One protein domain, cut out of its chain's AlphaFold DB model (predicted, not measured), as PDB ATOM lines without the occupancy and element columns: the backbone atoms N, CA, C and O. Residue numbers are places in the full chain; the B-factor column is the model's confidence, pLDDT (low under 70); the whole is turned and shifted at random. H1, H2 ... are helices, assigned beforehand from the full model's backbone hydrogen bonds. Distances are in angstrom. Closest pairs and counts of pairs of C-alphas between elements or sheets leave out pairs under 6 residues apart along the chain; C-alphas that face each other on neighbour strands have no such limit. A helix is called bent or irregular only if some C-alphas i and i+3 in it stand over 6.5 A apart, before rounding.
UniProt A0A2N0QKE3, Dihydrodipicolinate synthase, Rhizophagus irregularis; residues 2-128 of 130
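Overview. This is residues 2 to 128 of the 130 residues of the protein "Dihydrodipicolinate synthase" of Rhizophagus irregularis (UniProt A0A2N0QKE3). A helical hairpin, H3 and H4, makes the core, with the short helix H2 packed alongside both and the long helix H6 packed on H4. H5 crosses one end of the hairpin, and H1 lies far from the core on a long link. The printed part has 127 residues, with six named helices in the order H1 to H6, no named strand, and the class all helix. It is compact, with a radius of gyration of the C-alphas of 15.9 A, and flat, spanning 46 by 39 by 21 A.

Along the chain. H1 is residues 2 to 7, from C-alpha 2 at (-0.370, 27.007, -51.592). H2 is residues 19 to 27. H3, residues 38 to 53, measures 18.0 A, and H4, residues 57 to 74, 24.4 A. H2, H3 and H4 are irregular, H4 only just: C-alphas 20 and 23 are 7.5 A apart, 40 and 43 8.5 A, 66 and 69 6.9 A. H5 is residues 81 to 89. H6, residues 106 to 128, measures 34.1 A and ends at (23.691, 2.414, -41.748).

Arrangement. H4 is the hub, touching H2, H3, H5 and H6. In the hairpin the closest C-alphas, Met 48 and Ala 60, are 4.5 A apart, at a shallow tilt of 23 degrees, opposite ways. H2 touches H4, closest C-alphas Gly 20 and Leu 68, 6.1 A. H6 touches H4 at 21 degrees, a shallow tilt, opposite ways, closest C-alphas Glu 73 and Phe 112, 5.8 A. H4 touches H5 with residues 73 to 74 alone, about perpendicular at 74 degrees, closest C-alphas Leu 74 and Pro 82, 5.0 A. Every O i to N i+4 pair is within hydrogen-bond range in H1, but 3 of 5 in H2, 10 of 12 in H3, 12 of 14 in H4, 4 of 5 in H5 and 15 of 19 in H6.

Size, cuts and confidence. The C-alphas farthest apart, Ser 9 and Asn 106, are 48.0 A apart. The printed part has no cut; the links H1 to H2 and H5 to H6 are long. Residues 127 to 128 are under pLDDT 70.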
ATOM      1  N   THR A   2       0.179  27.302 -50.253       94.25
ATOM      2  CA  THR A   2      -0.370  27.007 -51.592       94.25
ATOM      3  C   THR A   2      -0.873  28.248 -52.331       94.25
ATOM      4  O   THR A   2      -0.566  28.398 -53.505       94.25
ATOM      5  N   ASP A   3      -1.542  29.183 -51.644       96.44
ATOM      6  CA  ASP A   3      -1.981  30.440 -52.272       96.44
ATOM      7  C   ASP A   3      -0.816  31.245 -52.858       96.44
ATOM      8  O   ASP A   3      -0.950  31.822 -53.930       96.44
ATOM      9  N   ILE A   4       0.347  31.258 -52.199       95.81
ATOM     10  CA  ILE A   4       1.543  31.930 -52.724       95.81
ATOM     11  C   ILE A   4       2.022  31.185 -53.968       95.81
ATOM     12  O   ILE A   4       2.139  31.787 -55.026       95.81
ATOM     13  N   LEU A   5       2.235  29.871 -53.852       95.62
ATOM     14  CA  LEU A   5       2.714  29.017 -54.946       95.62
ATOM     15  C   LEU A   5       1.819  29.088 -56.195       95.62
ATOM     16  O   LEU A   5       2.326  29.029 -57.310       95.62
ATOM     17  N   ALA A   6       0.507  29.258 -56.019       96.62
ATOM     18  CA  ALA A   6      -0.454  29.376 -57.112       96.62
ATOM     19  C   ALA A   6      -0.447  30.747 -57.813       96.62
ATOM     20  O   ALA A   6      -0.934  30.849 -58.937       96.62
ATOM     21  N   ASN A   7       0.076  31.796 -57.167       97.56
ATOM     22  CA  ASN A   7      -0.017  33.185 -57.638       97.56
ATOM     23  C   ASN A   7       1.341  33.833 -57.964       97.56
ATOM     24  O   ASN A   7       1.391  35.013 -58.312       97.56
ATOM     25  N   VAL A   8       2.444  33.087 -57.866       96.25
ATOM     26  CA  VAL A   8       3.791  33.546 -58.246       96.25
ATOM     27  C   VAL A   8       4.248  32.911 -59.560       96.25
ATOM     28  O   VAL A   8       3.678  31.930 -60.035       96.25
ATOM     29  N   SER A   9       5.285  33.479 -60.179       95.44
ATOM     30  CA  SER A   9       5.907  32.875 -61.360       95.44
ATOM     31  C   SER A   9       6.592  31.549 -61.009       95.44
ATOM     32  O   SER A   9       6.996  31.321 -59.873       95.44
ATOM     33  N   LYS A  10       6.784  30.678 -62.009       89.38
ATOM     34  CA  LYS A  10       7.461  29.379 -61.821       89.38
ATOM     35  C   LYS A  10       8.917  29.500 -61.359       89.38
ATOM     36  O   LYS A  10       9.433  28.574 -60.742       89.38
ATOM     37  N   ASP A  11       9.555  30.635 -61.635       94.50
ATOM     38  CA  ASP A  11      10.940  30.916 -61.242       94.50
ATOM     39  C   ASP A  11      11.039  31.520 -59.829       94.50
ATOM     40  O   ASP A  11      12.130  31.834 -59.354       94.50
ATOM     41  N   PHE A  12       9.905  31.696 -59.141       96.50
ATOM     42  CA  PHE A  12       9.868  32.162 -57.763       96.50
ATOM     43  C   PHE A  12      10.004  30.985 -56.792       96.50
ATOM     44  O   PHE A  12       9.177  30.074 -56.768       96.50
ATOM     45  N   TYR A  13      11.029  31.016 -55.942       96.31
ATOM     46  CA  TYR A  13      11.269  29.959 -54.963       96.31
ATOM     47  C   TYR A  13      10.628  30.270 -53.613       96.31
ATOM     48  O   TYR A  13      10.895  31.302 -53.000       96.31
ATOM     49  N   VAL A  14       9.823  29.328 -53.122       97.38
ATOM     50  CA  VAL A  14       9.221  29.375 -51.785       97.38
ATOM     51  C   VAL A  14       9.954  28.391 -50.880       97.38
ATOM     52  O   VAL A  14      10.003  27.197 -51.173       97.38
ATOM     53  N   TYR A  15      10.500  28.884 -49.774       97.88
ATOM     54  CA  TYR A  15      11.172  28.078 -48.754       97.88
ATOM     55  C   TYR A  15      10.344  28.064 -47.472       97.88
ATOM     56  O   TYR A  15       9.668  29.044 -47.156       97.88
ATOM     57  N   SER A  16      10.412  26.966 -46.721       97.81
ATOM     58  CA  SER A  16       9.813  26.903 -45.392       97.81
ATOM     59  C   SER A  16      10.631  27.756 -44.430       97.81
ATOM     60  O   SER A  16      11.860  27.703 -44.453       97.81
ATOM     61  N   GLY A  17       9.952  28.520 -43.579       96.50
ATOM     62  CA  GLY A  17      10.551  29.141 -42.391       96.50
ATOM     63  C   GLY A  17      10.337  28.321 -41.114       96.50
ATOM     64  O   GLY A  17      10.779  28.735 -40.050       96.50
ATOM     65  N   ASP A  18       9.637  27.190 -41.217       97.19
ATOM     66  CA  ASP A  18       9.335  26.275 -40.118       97.19
ATOM     67  C   ASP A  18       9.840  24.875 -40.488       97.19
ATOM     68  O   ASP A  18       9.393  24.268 -41.469       97.19
ATOM     69  N   ASP A  19      10.785  24.361 -39.704       98.31
ATOM     70  CA  ASP A  19      11.400  23.055 -39.934       98.31
ATOM     71  C   ASP A  19      10.357  21.926 -39.980       98.31
ATOM     72  O   ASP A  19      10.443  21.035 -40.832       98.31
ATOM     73  N   GLY A  20       9.320  22.001 -39.140       97.69
ATOM     74  CA  GLY A  20       8.265  20.996 -39.034       97.69
ATOM     75  C   GLY A  20       7.355  20.939 -40.261       97.69
ATOM     76  O   GLY A  20       6.787  19.885 -40.548       97.69
ATOM     77  N   LEU A  21       7.262  22.033 -41.022       98.00
ATOM     78  CA  LEU A  21       6.438  22.139 -42.231       98.00
ATOM     79  C   LEU A  21       7.216  21.906 -43.533       98.00
ATOM     80  O   LEU A  21       6.624  21.977 -44.611       98.00
ATOM     81  N   THR A  22       8.511  21.585 -43.453       98.38
ATOM     82  CA  THR A  22       9.371  21.386 -44.630       98.38
ATOM     83  C   THR A  22       8.822  20.317 -45.574       98.38
ATOM     84  O   THR A  22       8.589  20.603 -46.745       98.38
ATOM     85  N   LEU A  23       8.565  19.101 -45.078       98.50
ATOM     86  CA  LEU A  23       8.075  17.997 -45.909       98.50
ATOM     87  C   LEU A  23       6.694  18.298 -46.540       98.50
ATOM     88  O   LEU A  23       6.564  18.147 -47.757       98.50
ATOM     89  N   PRO A  24       5.685  18.798 -45.792       98.12
ATOM     90  CA  PRO A  24       4.432  19.269 -46.385       98.12
ATOM     91  C   PRO A  24       4.605  20.346 -47.461       98.12
ATOM     92  O   PRO A  24       3.890  20.330 -48.460       98.12
ATOM     93  N   LEU A  25       5.545  21.281 -47.281       98.19
ATOM     94  CA  LEU A  25       5.800  22.330 -48.265       98.19
ATOM     95  C   LEU A  25       6.412  21.769 -49.558       98.19
ATOM     96  O   LEU A  25       6.008  22.178 -50.647       98.19
ATOM     97  N   LEU A  26       7.354  20.827 -49.457       98.19
ATOM     98  CA  LEU A  26       7.915  20.154 -50.634       98.19
ATOM     99  C   LEU A  26       6.815  19.461 -51.450       98.19
ATOM    100  O   LEU A  26       6.788  19.580 -52.674       98.19
ATOM    101  N   ALA A  27       5.850  18.829 -50.772       97.88
ATOM    102  CA  ALA A  27       4.721  18.148 -51.410       97.88
ATOM    103  C   ALA A  27       3.817  19.061 -52.252       97.88
ATOM    104  O   ALA A  27       3.143  18.578 -53.160       97.88
ATOM    105  N   ILE A  28       3.813  20.369 -51.985       97.00
ATOM    106  CA  ILE A  28       3.019  21.355 -52.732       97.00
ATOM    107  C   ILE A  28       3.866  22.244 -53.656       97.00
ATOM    108  O   ILE A  28       3.354  23.226 -54.186       97.00
ATOM    109  N   GLY A  29       5.144  21.907 -53.869       95.88
ATOM    110  CA  GLY A  29       6.016  22.590 -54.831       95.88
ATOM    111  C   GLY A  29       6.940  23.661 -54.248       95.88
ATOM    112  O   GLY A  29       7.499  24.453 -55.004       95.88
ATOM    113  N   GLY A  30       7.124  23.716 -52.925       96.88
ATOM    114  CA  GLY A  30       8.192  24.534 -52.349       96.88
ATOM    115  C   GLY A  30       9.585  23.942 -52.591       96.88
ATOM    116  O   GLY A  30       9.735  22.789 -52.987       96.88
ATOM    117  N   ARG A  31      10.622  24.752 -52.360       96.38
ATOM    118  CA  ARG A  31      11.996  24.471 -52.803       96.38
ATOM    119  C   ARG A  31      12.950  24.007 -51.701       96.38
ATOM    120  O   ARG A  31      14.056  23.575 -52.002       96.38
ATOM    121  N   GLY A  32      12.549  24.096 -50.436       96.50
ATOM    122  CA  GLY A  32      13.386  23.700 -49.304       96.50
ATOM    123  C   GLY A  32      13.007  24.435 -48.026       96.50
ATOM    124  O   GLY A  32      11.848  24.799 -47.834       96.50
ATOM    125  N   VAL A  33      13.995  24.682 -47.167       98.38
ATOM    126  CA  VAL A  33      13.821  25.301 -45.848       98.38
ATOM    127  C   VAL A  33      14.978  26.244 -45.524       98.38
ATOM    128  O   VAL A  33      16.130  25.962 -45.851       98.38
ATOM    129  N   ILE A  34      14.665  27.353 -44.858       98.12
ATOM    130  CA  ILE A  34      15.631  28.170 -44.123       98.12
ATOM    131  C   ILE A  34      15.537  27.734 -42.660       98.12
ATOM    132  O   ILE A  34      14.558  28.030 -41.981       98.12
ATOM    133  N   SER A  35      16.516  26.946 -42.218       98.12
ATOM    134  CA  SER A  35      16.345  26.024 -41.092       98.12
ATOM    135  C   SER A  35      17.011  26.486 -39.798       98.12
ATOM    136  O   SER A  35      18.156  26.941 -39.797       98.12
ATOM    137  N   VAL A  36      16.313  26.282 -38.678       98.12
ATOM    138  CA  VAL A  36      16.880  26.394 -37.328       98.12
ATOM    139  C   VAL A  36      17.491  25.053 -36.935       98.12
ATOM    140  O   VAL A  36      18.651  25.007 -36.522       98.12
ATOM    141  N   ALA A  37      16.748  23.962 -37.125       97.94
ATOM    142  CA  ALA A  37      17.165  22.607 -36.775       97.94
ATOM    143  C   ALA A  37      18.461  22.167 -37.477       97.94
ATOM    144  O   ALA A  37      19.264  21.442 -36.889       97.94
ATOM    145  N   ALA A  38      18.730  22.655 -38.692       97.50
ATOM    146  CA  ALA A  38      19.916  22.287 -39.462       97.50
ATOM    147  C   ALA A  38      21.252  22.637 -38.783       97.50
ATOM    148  O   ALA A  38      22.267  22.043 -39.141       97.50
ATOM    149  N   HIS A  39      21.270  23.526 -37.783       97.31
ATOM    150  CA  HIS A  39      22.472  23.775 -36.978       97.31
ATOM    151  C   HIS A  39      22.953  22.521 -36.227       97.31
ATOM    152  O   HIS A  39      24.147  22.391 -35.970       97.31
ATOM    153  N   VAL A  40      22.040  21.602 -35.885       97.06
ATOM    154  CA  VAL A  40      22.342  20.389 -35.105       97.06
ATOM    155  C   VAL A  40      21.972  19.085 -35.817       97.06
ATOM    156  O   VAL A  40      22.571  18.056 -35.524       97.06
ATOM    157  N   VAL A  41      21.027  19.119 -36.765       96.88
ATOM    158  CA  VAL A  41      20.534  17.939 -37.513       96.88
ATOM    159  C   VAL A  41      20.475  18.180 -39.025       96.88
ATOM    160  O   VAL A  41      19.583  17.708 -39.731       96.88
ATOM    161  N   GLY A  42      21.416  18.972 -39.548       96.56
ATOM    162  CA  GLY A  42      21.457  19.352 -40.964       96.56
ATOM    163  C   GLY A  42      21.584  18.168 -41.926       96.56
ATOM    164  O   GLY A  42      20.960  18.182 -42.986       96.56
ATOM    165  N   ASN A  43      22.327  17.124 -41.549       96.25
ATOM    166  CA  ASN A  43      22.500  15.931 -42.381       96.25
ATOM    167  C   ASN A  43      21.185  15.157 -42.527       96.25
ATOM    168  O   ASN A  43      20.820  14.754 -43.628       96.25
ATOM    169  N   GLU A  44      20.448  14.986 -41.432       97.19
ATOM    170  CA  GLU A  44      19.166  14.288 -41.413       97.19
ATOM    171  C   GLU A  44      18.075  15.108 -42.126       97.19
ATOM    172  O   GLU A  44      17.306  14.554 -42.911       97.19
ATOM    173  N   MET A  45      18.066  16.438 -41.956       97.81
ATOM    174  CA  MET A  45      17.211  17.339 -42.745       97.81
ATOM    175  C   MET A  45      17.507  17.223 -44.246       97.81
ATOM    176  O   MET A  45      16.587  17.116 -45.056       97.81
ATOM    177  N   GLN A  46      18.784  17.202 -44.636       97.44
ATOM    178  CA  GLN A  46      19.177  17.026 -46.033       97.44
ATOM    179  C   GLN A  46      18.768  15.647 -46.568       97.44
ATOM    180  O   GLN A  46      18.280  15.562 -47.694       97.44
ATOM    181  N   ALA A  47      18.935  14.583 -45.779       97.19
ATOM    182  CA  ALA A  47      18.528  13.231 -46.151       97.19
ATOM    183  C   ALA A  47      17.014  13.142 -46.399       97.19
ATOM    184  O   ALA A  47      16.599  12.584 -47.411       97.19
ATOM    185  N   MET A  48      16.200  13.768 -45.542       98.06
ATOM    186  CA  MET A  48      14.749  13.874 -45.730       98.06
ATOM    187  C   MET A  48      14.390  14.574 -47.049       98.06
ATOM    188  O   MET A  48      13.567  14.066 -47.810       98.06
ATOM    189  N   ILE A  49      15.002  15.732 -47.331       98.25
ATOM    190  CA  ILE A  49      14.732  16.503 -48.557       98.25
ATOM    191  C   ILE A  49      15.139  15.696 -49.796       98.25
ATOM    192  O   ILE A  49      14.349  15.583 -50.728       98.25
ATOM    193  N   ARG A  50      16.328  15.076 -49.788       98.06
ATOM    194  CA  ARG A  50      16.810  14.234 -50.896       98.06
ATOM    195  C   ARG A  50      15.902  13.036 -51.142       98.06
ATOM    196  O   ARG A  50      15.518  12.799 -52.280       98.06
ATOM    197  N   ALA A  51      15.514  12.316 -50.088       97.94
ATOM    198  CA  ALA A  51      14.588  11.194 -50.203       97.94
ATOM    199  C   ALA A  51      13.265  11.631 -50.854       97.94
ATOM    200  O   ALA A  51      12.747  10.939 -51.728       97.94
ATOM    201  N   PHE A  52      12.748  12.811 -50.494       98.44
ATOM    202  CA  PHE A  52      11.554  13.358 -51.130       98.44
ATOM    203  C   PHE A  52      11.771  13.691 -52.617       98.44
ATOM    204  O   PHE A  52      10.953  13.293 -53.445       98.44
ATOM    205  N   GLU A  53      12.865  14.382 -52.962       97.75
ATOM    206  CA  GLU A  53      13.211  14.744 -54.349       97.75
ATOM    207  C   GLU A  53      13.442  13.511 -55.244       97.75
ATOM    208  O   GLU A  53      13.142  13.547 -56.436       97.75
ATOM    209  N   GLU A  54      13.918  12.405 -54.672       98.12
ATOM    210  CA  GLU A  54      14.124  11.115 -55.347       98.12
ATOM    211  C   GLU A  54      12.844  10.257 -55.440       98.12
ATOM    212  O   GLU A  54      12.885   9.138 -55.952       98.12
ATOM    213  N   GLY A  55      11.702  10.739 -54.935       98.12
ATOM    214  CA  GLY A  55      10.433   9.998 -54.927       98.12
ATOM    215  C   GLY A  55      10.314   8.936 -53.826       98.12
ATOM    216  O   GLY A  55       9.319   8.210 -53.765       98.12
ATOM    217  N   ARG A  56      11.286   8.850 -52.909       98.19
ATOM    218  CA  ARG A  56      11.286   7.950 -51.742       98.19
ATOM    219  C   ARG A  56      10.485   8.559 -50.590       98.19
ATOM    220  O   ARG A  56      11.003   8.874 -49.520       98.19
ATOM    221  N   HIS A  57       9.189   8.763 -50.819       98.06
ATOM    222  CA  HIS A  57       8.319   9.483 -49.883       98.06
ATOM    223  C   HIS A  57       8.146   8.778 -48.529       98.06
ATOM    224  O   HIS A  57       7.977   9.460 -47.520       98.06
ATOM    225  N   ALA A  58       8.205   7.441 -48.493       97.94
ATOM    226  CA  ALA A  58       8.157   6.676 -47.246       97.94
ATOM    227  C   ALA A  58       9.387   6.966 -46.369       97.94
ATOM    228  O   ALA A  58       9.221   7.355 -45.217       97.94
ATOM    229  N   ASP A  59      10.590   6.893 -46.947       97.12
ATOM    230  CA  ASP A  59      11.848   7.233 -46.272       97.12
ATOM    231  C   ASP A  59      11.824   8.687 -45.771       97.12
ATOM    232  O   ASP A  59      12.144   8.967 -44.618       97.12
ATOM    233  N   ALA A  60      11.384   9.630 -46.614       98.12
ATOM    234  CA  ALA A  60      11.265  11.035 -46.222       98.12
ATOM    235  C   ALA A  60      10.308  11.225 -45.032       98.12
ATOM    236  O   ALA A  60      10.605  11.987 -44.110       98.12
ATOM    237  N   ALA A  61       9.173  10.519 -45.026       98.12
ATOM    238  CA  ALA A  61       8.219  10.557 -43.925       98.12
ATOM    239  C   ALA A  61       8.792   9.940 -42.641       98.12
ATOM    240  O   ALA A  61       8.591  10.502 -41.567       98.12
ATOM    241  N   GLU A  62       9.526   8.830 -42.729       97.81
ATOM    242  CA  GLU A  62      10.174   8.196 -41.576       97.81
ATOM    243  C   GLU A  62      11.221   9.123 -40.939       97.81
ATOM    244  O   GLU A  62      11.209   9.343 -39.723       97.81
ATOM    245  N   ILE A  63      12.075   9.743 -41.759       97.81
ATOM    246  CA  ILE A  63      13.077  10.703 -41.278       97.81
ATOM    247  C   ILE A  63      12.382  11.920 -40.647       97.81
ATOM    248  O   ILE A  63      12.759  12.350 -39.555       97.81
ATOM    249  N   HIS A  64      11.323  12.447 -41.274       98.31
ATOM    250  CA  HIS A  64      10.545  13.562 -40.717       98.31
ATOM    251  C   HIS A  64       9.901  13.209 -39.371       98.31
ATOM    252  O   HIS A  64       9.974  14.000 -38.435       98.31
ATOM    253  N   GLN A  65       9.335  12.006 -39.230       97.94
ATOM    254  CA  GLN A  65       8.760  11.521 -37.969       97.94
ATOM    255  C   GLN A  65       9.806  11.400 -36.857       97.94
ATOM    256  O   GLN A  65       9.496  11.660 -35.692       97.94
ATOM    257  N   ALA A  66      11.040  11.021 -37.193       97.88
ATOM    258  CA  ALA A  66      12.134  10.996 -36.231       97.88
ATOM    259  C   ALA A  66      12.588  12.406 -35.828       97.88
ATOM    260  O   ALA A  66      12.839  12.637 -34.646       97.88
ATOM    261  N   LEU A  67      12.645  13.349 -36.774       98.12
ATOM    262  CA  LEU A  67      13.045  14.740 -36.537       98.12
ATOM    263  C   LEU A  67      11.994  15.556 -35.768       98.12
ATOM    264  O   LEU A  67      12.350  16.402 -34.952       98.12
ATOM    265  N   LEU A  68      10.703  15.326 -36.022       98.38
ATOM    266  CA  LEU A  68       9.618  16.203 -35.571       98.38
ATOM    267  C   LEU A  68       9.562  16.427 -34.046       98.38
ATOM    268  O   LEU A  68       9.349  17.572 -33.646       98.38
ATOM    269  N   PRO A  69       9.757  15.417 -33.172       98.44
ATOM    270  CA  PRO A  69       9.824  15.649 -31.731       98.44
ATOM    271  C   PRO A  69      10.945  16.617 -31.340       98.44
ATOM    272  O   PRO A  69      10.700  17.544 -30.572       98.44
ATOM    273  N   LEU A  70      12.143  16.455 -31.914       98.38
ATOM    274  CA  LEU A  70      13.270  17.351 -31.657       98.38
ATOM    275  C   LEU A  70      13.002  18.756 -32.204       98.38
ATOM    276  O   LEU A  70      13.281  19.735 -31.522       98.38
ATOM    277  N   ILE A  71      12.418  18.868 -33.401       98.44
ATOM    278  CA  ILE A  71      11.999  20.162 -33.953       98.44
ATOM    279  C   ILE A  71      11.032  20.854 -32.986       98.44
ATOM    280  O   ILE A  71      11.219  22.022 -32.686       98.44
ATOM    281  N   ARG A  72      10.042  20.152 -32.426       98.31
ATOM    282  CA  ARG A  72       9.111  20.758 -31.458       98.31
ATOM    283  C   ARG A  72       9.823  21.293 -30.215       98.31
ATOM    284  O   ARG A  72       9.514  22.397 -29.789       98.31
ATOM    285  N   GLU A  73      10.799  20.559 -29.687       98.19
ATOM    286  CA  GLU A  73      11.627  21.025 -28.567       98.19
ATOM    287  C   GLU A  73      12.532  22.209 -28.946       98.19
ATOM    288  O   GLU A  73      12.801  23.080 -28.128       98.19
ATOM    289  N   LEU A  74      12.963  22.323 -30.206       98.00
ATOM    290  CA  LEU A  74      13.714  23.494 -30.676       98.00
ATOM    291  C   LEU A  74      12.876  24.784 -30.740       98.00
ATOM    292  O   LEU A  74      13.443  25.877 -30.816       98.00
ATOM    293  N   PHE A  75      11.548  24.660 -30.695       97.31
ATOM    294  CA  PHE A  75      10.589  25.764 -30.718       97.31
ATOM    295  C   PHE A  75       9.699  25.806 -29.458       97.31
ATOM    296  O   PHE A  75       8.691  26.512 -29.456       97.31
ATOM    297  N   SER A  76      10.056  25.084 -28.384       96.94
ATOM    298  CA  SER A  76       9.288  25.056 -27.124       96.94
ATOM    299  C   SER A  76       9.357  26.374 -26.343       96.94
ATOM    300  O   SER A  76       8.405  26.725 -25.646       96.94
ATOM    301  N   SER A  77      10.422  27.151 -26.550       96.38
ATOM    302  CA  SER A  77      10.619  28.498 -25.999       96.38
ATOM    303  C   SER A  77      11.083  29.458 -27.115       96.38
ATOM    304  O   SER A  77      11.465  29.005 -28.201       96.38
ATOM    305  N   PRO A  78      11.061  30.795 -26.914       96.50
ATOM    306  CA  PRO A  78      11.397  31.756 -27.966       96.50
ATOM    307  C   PRO A  78      12.758  31.500 -28.630       96.50
ATOM    308  O   PRO A  78      13.799  31.430 -27.974       96.50
ATOM    309  N   ASN A  79      12.767  31.406 -29.959       95.12
ATOM    310  CA  ASN A  79      13.997  31.284 -30.737       95.12
ATOM    311  C   ASN A  79      14.883  32.538 -30.534       95.12
ATOM    312  O   ASN A  79      14.348  33.651 -30.577       95.12
ATOM    313  N   PRO A  80      16.212  32.410 -30.311       96.62
ATOM    314  CA  PRO A  80      17.058  31.213 -30.445       96.62
ATOM    315  C   PRO A  80      17.405  30.478 -29.139       96.62
ATOM    316  O   PRO A  80      18.441  29.816 -29.089       96.62
ATOM    317  N   VAL A  81      16.602  30.584 -28.075       97.81
ATOM    318  CA  VAL A  81      16.944  29.989 -26.766       97.81
ATOM    319  C   VAL A  81      17.167  28.466 -26.857       97.81
ATOM    320  O   VAL A  81      18.266  28.026 -26.502       97.81
ATOM    321  N   PRO A  82      16.237  27.646 -27.397       97.62
ATOM    322  CA  PRO A  82      16.426  26.194 -27.389       97.62
ATOM    323  C   PRO A  82      17.546  25.727 -28.327       97.62
ATOM    324  O   PRO A  82      18.332  24.852 -27.970       97.62
ATOM    325  N   ILE A  83      17.690  26.345 -29.508       97.69
ATOM    326  CA  ILE A  83      18.757  25.964 -30.450       97.69
ATOM    327  C   ILE A  83      20.149  26.285 -29.900       97.69
ATOM    328  O   ILE A  83      21.083  25.515 -30.101       97.69
ATOM    329  N   LYS A  84      20.304  27.376 -29.143       97.44
ATOM    330  CA  LYS A  84      21.563  27.682 -28.454       97.44
ATOM    331  C   LYS A  84      21.903  26.663 -27.375       97.44
ATOM    332  O   LYS A  84      23.062  26.264 -27.266       97.44
ATOM    333  N   TYR A  85      20.901  26.202 -26.627       97.31
ATOM    334  CA  TYR A  85      21.085  25.099 -25.691       97.31
ATOM    335  C   TYR A  85      21.498  23.810 -26.422       97.31
ATOM    336  O   TYR A  85      22.493  23.186 -26.056       97.31
ATOM    337  N   ALA A  86      20.829  23.465 -27.525       96.94
ATOM    338  CA  ALA A  86      21.180  22.318 -28.365       96.94
ATOM    339  C   ALA A  86      22.620  22.394 -28.904       96.94
ATOM    340  O   ALA A  86      23.350  21.404 -28.895       96.94
ATOM    341  N   MET A  87      23.066  23.585 -29.314       97.00
ATOM    342  CA  MET A  87      24.428  23.819 -29.800       97.00
ATOM    343  C   MET A  87      25.501  23.525 -28.739       97.00
ATOM    344  O   MET A  87      26.587  23.055 -29.083       97.00
ATOM    345  N   SER A  88      25.186  23.703 -27.450       94.88
ATOM    346  CA  SER A  88      26.080  23.303 -26.351       94.88
ATOM    347  C   SER A  88      26.300  21.797 -26.264       94.88
ATOM    348  O   SER A  88      27.407  21.355 -25.960       94.88
ATOM    349  N   LYS A  89      25.302  21.001 -26.658       91.81
ATOM    350  CA  LYS A  89      25.413  19.539 -26.713       91.81
ATOM    351  C   LYS A  89      26.294  19.035 -27.846       91.81
ATOM    352  O   LYS A  89      26.834  17.939 -27.739       91.81
ATOM    353  N   VAL A  90      26.462  19.825 -28.906       93.06
ATOM    354  CA  VAL A  90      27.360  19.505 -30.032       93.06
ATOM    355  C   VAL A  90      28.705  20.238 -29.941       93.06
ATOM    356  O   VAL A  90      29.440  20.316 -30.920       93.06
ATOM    357  N   GLY A  91      29.055  20.740 -28.750       92.88
ATOM    358  CA  GLY A  91      30.396  21.233 -28.422       92.88
ATOM    359  C   GLY A  91      30.592  22.749 -28.507       92.88
ATOM    360  O   GLY A  91      31.712  23.218 -28.305       92.88
ATOM    361  N   PHE A  92      29.542  23.536 -28.764       93.06
ATOM    362  CA  PHE A  92      29.638  25.000 -28.804       93.06
ATOM    363  C   PHE A  92      29.139  25.632 -27.507       93.06
ATOM    364  O   PHE A  92      27.956  25.585 -27.197       93.06
ATOM    365  N   ASN A  93      30.008  26.320 -26.776       86.94
ATOM    366  CA  ASN A  93      29.642  26.968 -25.514       86.94
ATOM    367  C   ASN A  93      28.847  28.282 -25.724       86.94
ATOM    368  O   ASN A  93      29.376  29.374 -25.512       86.94
ATOM    369  N   ILE A  94      27.608  28.183 -26.226       89.00
ATOM    370  CA  ILE A  94      26.763  29.321 -26.643       89.00
ATOM    371  C   ILE A  94      25.338  29.296 -26.065       89.00
ATOM    372  O   ILE A  94      24.452  29.958 -26.605       89.00
ATOM    373  N   ASP A  95      25.122  28.566 -24.971       83.38
ATOM    374  CA  ASP A  95      23.828  28.414 -24.284       83.38
ATOM    375  C   ASP A  95      23.265  29.732 -23.718       83.38
ATOM    376  O   ASP A  95      22.055  29.874 -23.545       83.38
ATOM    377  N   LYS A  96      24.121  30.737 -23.516       92.50
ATOM    378  CA  LYS A  96      23.715  32.063 -23.037       92.50
ATOM    379  C   LYS A  96      22.990  32.901 -24.090       92.50
ATOM    380  O   LYS A  96      23.385  33.018 -25.263       92.50
ATOM    381  N   VAL A  97      21.974  33.621 -23.628       95.56
ATOM    382  CA  VAL A  97      21.217  34.612 -24.404       95.56
ATOM    383  C   VAL A  97      21.306  36.001 -23.780       95.56
ATOM    384  O   VAL A  97      21.681  36.168 -22.623       95.56
ATOM    385  N   ARG A  98      21.025  37.028 -24.587       96.38
ATOM    386  CA  ARG A  98      20.923  38.410 -24.105       96.38
ATOM    387  C   ARG A  98      19.459  38.718 -23.832       96.38
ATOM    388  O   ARG A  98      18.598  38.302 -24.607       96.38
ATOM    389  N   LEU A  99      19.207  39.505 -22.790       96.62
ATOM    390  CA  LEU A  99      17.875  40.041 -22.522       96.62
ATOM    391  C   LEU A  99      17.303  40.737 -23.776       96.62
ATOM    392  O   LEU A  99      18.068  41.347 -24.531       96.62
ATOM    393  N   PRO A 100      15.982  40.643 -24.014       95.94
ATOM    394  CA  PRO A 100      14.945  40.158 -23.090       95.94
ATOM    395  C   PRO A 100      14.778  38.629 -23.034       95.94
ATOM    396  O   PRO A 100      13.911  38.149 -22.311       95.94
ATOM    397  N   LEU A 101      15.579  37.862 -23.777       97.25
ATOM    398  CA  LEU A 101      15.530  36.403 -23.727       97.25
ATOM    399  C   LEU A 101      16.140  35.882 -22.425       97.25
ATOM    400  O   LEU A 101      17.143  36.413 -21.941       97.25
ATOM    401  N   VAL A 102      15.550  34.809 -21.911       96.25
ATOM    402  CA  VAL A 102      16.023  34.064 -20.743       96.25
ATOM    403  C   VAL A 102      16.407  32.652 -21.164       96.25
ATOM    404  O   VAL A 102      15.932  32.154 -22.181       96.25
ATOM    405  N   GLU A 103      17.327  32.045 -20.425       96.56
ATOM    406  CA  GLU A 103      17.765  30.669 -20.664       96.56
ATOM    407  C   GLU A 103      16.663  29.673 -20.296       96.56
ATOM    408  O   GLU A 103      15.809  29.986 -19.468       96.56
ATOM    409  N   LEU A 104      16.727  28.467 -20.873       96.56
ATOM    410  CA  LEU A 104      15.849  27.374 -20.463       96.56
ATOM    411  C   LEU A 104      16.047  27.043 -18.980       96.56
ATOM    412  O   LEU A 104      17.191  26.971 -18.495       96.56
ATOM    413  N   ASP A 105      14.949  26.781 -18.284       96.62
ATOM    414  CA  ASP A 105      14.984  26.262 -16.924       96.62
ATOM    415  C   ASP A 105      15.363  24.767 -16.888       96.62
ATOM    416  O   ASP A 105      15.663  24.132 -17.902       96.62
ATOM    417  N   ASN A 106      15.440  24.196 -15.686       97.50
ATOM    418  CA  ASN A 106      15.864  22.807 -15.522       97.50
ATOM    419  C   ASN A 106      14.832  21.796 -16.045       97.50
ATOM    420  O   ASN A 106      15.226  20.708 -16.474       97.50
ATOM    421  N   GLU A 107      13.540  22.119 -16.000       97.50
ATOM    422  CA  GLU A 107      12.473  21.243 -16.483       97.50
ATOM    423  C   GLU A 107      12.459  21.231 -18.015       97.50
ATOM    424  O   GLU A 107      12.490  20.157 -18.621       97.50
ATOM    425  N   GLU A 108      12.541  22.409 -18.639       97.50
ATOM    426  CA  GLU A 108      12.673  22.582 -20.087       97.50
ATOM    427  C   GLU A 108      13.924  21.866 -20.621       97.50
ATOM    428  O   GLU A 108      13.838  21.080 -21.567       97.50
ATOM    429  N   LYS A 109      15.084  22.056 -19.970       97.56
ATOM    430  CA  LYS A 109      16.328  21.341 -20.318       97.56
ATOM    431  C   LYS A 109      16.163  19.828 -20.206       97.56
ATOM    432  O   LYS A 109      16.614  19.097 -21.081       97.56
ATOM    433  N   SER A 110      15.494  19.342 -19.163       98.12
ATOM    434  CA  SER A 110      15.276  17.903 -18.973       98.12
ATOM    435  C   SER A 110      14.356  17.306 -20.045       98.12
ATOM    436  O   SER A 110      14.621  16.202 -20.529       98.12
ATOM    437  N   SER A 111      13.299  18.025 -20.451       97.81
ATOM    438  CA  SER A 111      12.439  17.604 -21.570       97.81
ATOM    439  C   SER A 111      13.227  17.543 -22.874       97.81
ATOM    440  O   SER A 111      13.207  16.513 -23.558       97.81
ATOM    441  N   PHE A 112      13.988  18.605 -23.162       98.19
ATOM    442  CA  PHE A 112      14.844  18.689 -24.338       98.19
ATOM    443  C   PHE A 112      15.831  17.516 -24.391       98.19
ATOM    444  O   PHE A 112      15.945  16.841 -25.413       98.19
ATOM    445  N   ASP A 113      16.512  17.224 -23.282       98.19
ATOM    446  CA  ASP A 113      17.534  16.178 -23.189       98.19
ATOM    447  C   ASP A 113      16.976  14.786 -23.456       98.19
ATOM    448  O   ASP A 113      17.606  13.979 -24.148       98.19
ATOM    449  N   ARG A 114      15.776  14.503 -22.949       98.50
ATOM    450  CA  ARG A 114      15.091  13.238 -23.210       98.50
ATOM    451  C   ARG A 114      14.833  13.060 -24.707       98.50
ATOM    452  O   ARG A 114      15.219  12.040 -25.274       98.50
ATOM    453  N   VAL A 115      14.233  14.060 -25.352       98.38
ATOM    454  CA  VAL A 115      13.909  14.014 -26.787       98.38
ATOM    455  C   VAL A 115      15.172  13.986 -27.649       98.38
ATOM    456  O   VAL A 115      15.233  13.247 -28.631       98.38
ATOM    457  N   TRP A 116      16.202  14.742 -27.265       98.06
ATOM    458  CA  TRP A 116      17.509  14.728 -27.915       98.06
ATOM    459  C   TRP A 116      18.105  13.318 -27.935       98.06
ATOM    460  O   TRP A 116      18.497  12.831 -28.994       98.06
ATOM    461  N   ASN A 117      18.129  12.638 -26.788       97.69
ATOM    462  CA  ASN A 117      18.671  11.285 -26.682       97.69
ATOM    463  C   ASN A 117      17.850  10.273 -27.499       97.69
ATOM    464  O   ASN A 117      18.426   9.464 -28.226       97.69
ATOM    465  N   GLU A 118      16.517  10.353 -27.446       97.31
ATOM    466  CA  GLU A 118      15.631   9.520 -28.274       97.31
ATOM    467  C   GLU A 118      15.901   9.712 -29.777       97.31
ATOM    468  O   GLU A 118      15.946   8.739 -30.534       97.31
ATOM    469  N   PHE A 119      16.110  10.957 -30.219       97.06
ATOM    470  CA  PHE A 119      16.470  11.255 -31.603       97.06
ATOM    471  C   PHE A 119      17.839  10.674 -31.976       97.06
ATOM    472  O   PHE A 119      17.955  10.052 -33.029       97.06
ATOM    473  N   GLN A 120      18.862  10.825 -31.128       95.12
ATOM    474  CA  GLN A 120      20.206  10.298 -31.401       95.12
ATOM    475  C   GLN A 120      20.201   8.776 -31.599       95.12
ATOM    476  O   GLN A 120      20.889   8.277 -32.488       95.12
ATOM    477  N   GLU A 121      19.398   8.035 -30.830       94.94
ATOM    478  CA  GLU A 121      19.243   6.589 -31.032       94.94
ATOM    479  C   GLU A 121      18.579   6.262 -32.374       94.94
ATOM    480  O   GLU A 121      19.070   5.405 -33.108       94.94
ATOM    481  N   LYS A 122      17.515   6.983 -32.752       93.69
ATOM    482  CA  LYS A 122      16.870   6.810 -34.065       93.69
ATOM    483  C   LYS A 122      17.814   7.159 -35.217       93.69
ATOM    484  O   LYS A 122      17.864   6.434 -36.206       93.69
ATOM    485  N   ALA A 123      18.598   8.225 -35.074       90.81
ATOM    486  CA  ALA A 123      19.499   8.721 -36.109       90.81
ATOM    487  C   ALA A 123      20.608   7.722 -36.482       90.81
ATOM    488  O   ALA A 123      21.087   7.728 -37.618       90.81
ATOM    489  N   LYS A 124      20.990   6.820 -35.566       89.50
ATOM    490  CA  LYS A 124      21.932   5.729 -35.867       89.50
ATOM    491  C   LYS A 124      21.410   4.803 -36.968       89.50
ATOM    492  O   LYS A 124      22.209   4.347 -37.779       89.50
ATOM    493  N   ASN A 125      20.096   4.588 -37.043       83.00
ATOM    494  CA  ASN A 125      19.478   3.701 -38.034       83.00
ATOM    495  C   ASN A 125      19.496   4.289 -39.455       83.00
ATOM    496  O   ASN A 125      19.483   3.544 -40.433       83.00
ATOM    497  N   PHE A 126      19.566   5.618 -39.578       77.25
ATOM    498  CA  PHE A 126      19.647   6.296 -40.875       77.25
ATOM    499  C   PHE A 126      21.060   6.251 -41.473       77.25
ATOM    500  O   PHE A 126      21.215   6.246 -42.690       77.25
ATOM    501  N   LYS A 127      22.097   6.183 -40.627       62.03
ATOM    502  CA  LYS A 127      23.514   6.206 -41.039       62.03
ATOM    503  C   LYS A 127      24.046   4.854 -41.518       62.03
ATOM    504  O   LYS A 127      25.130   4.792 -42.081       62.03
ATOM    505  N   THR A 128      23.305   3.768 -41.313       53.31
ATOM    506  CA  THR A 128      23.691   2.414 -41.748       53.31
ATOM    507  C   THR A 128      23.428   2.133 -43.231       53.31
ATOM    508  O   THR A 128      23.833   1.082 -43.716       53.31
TER     509      THR A 128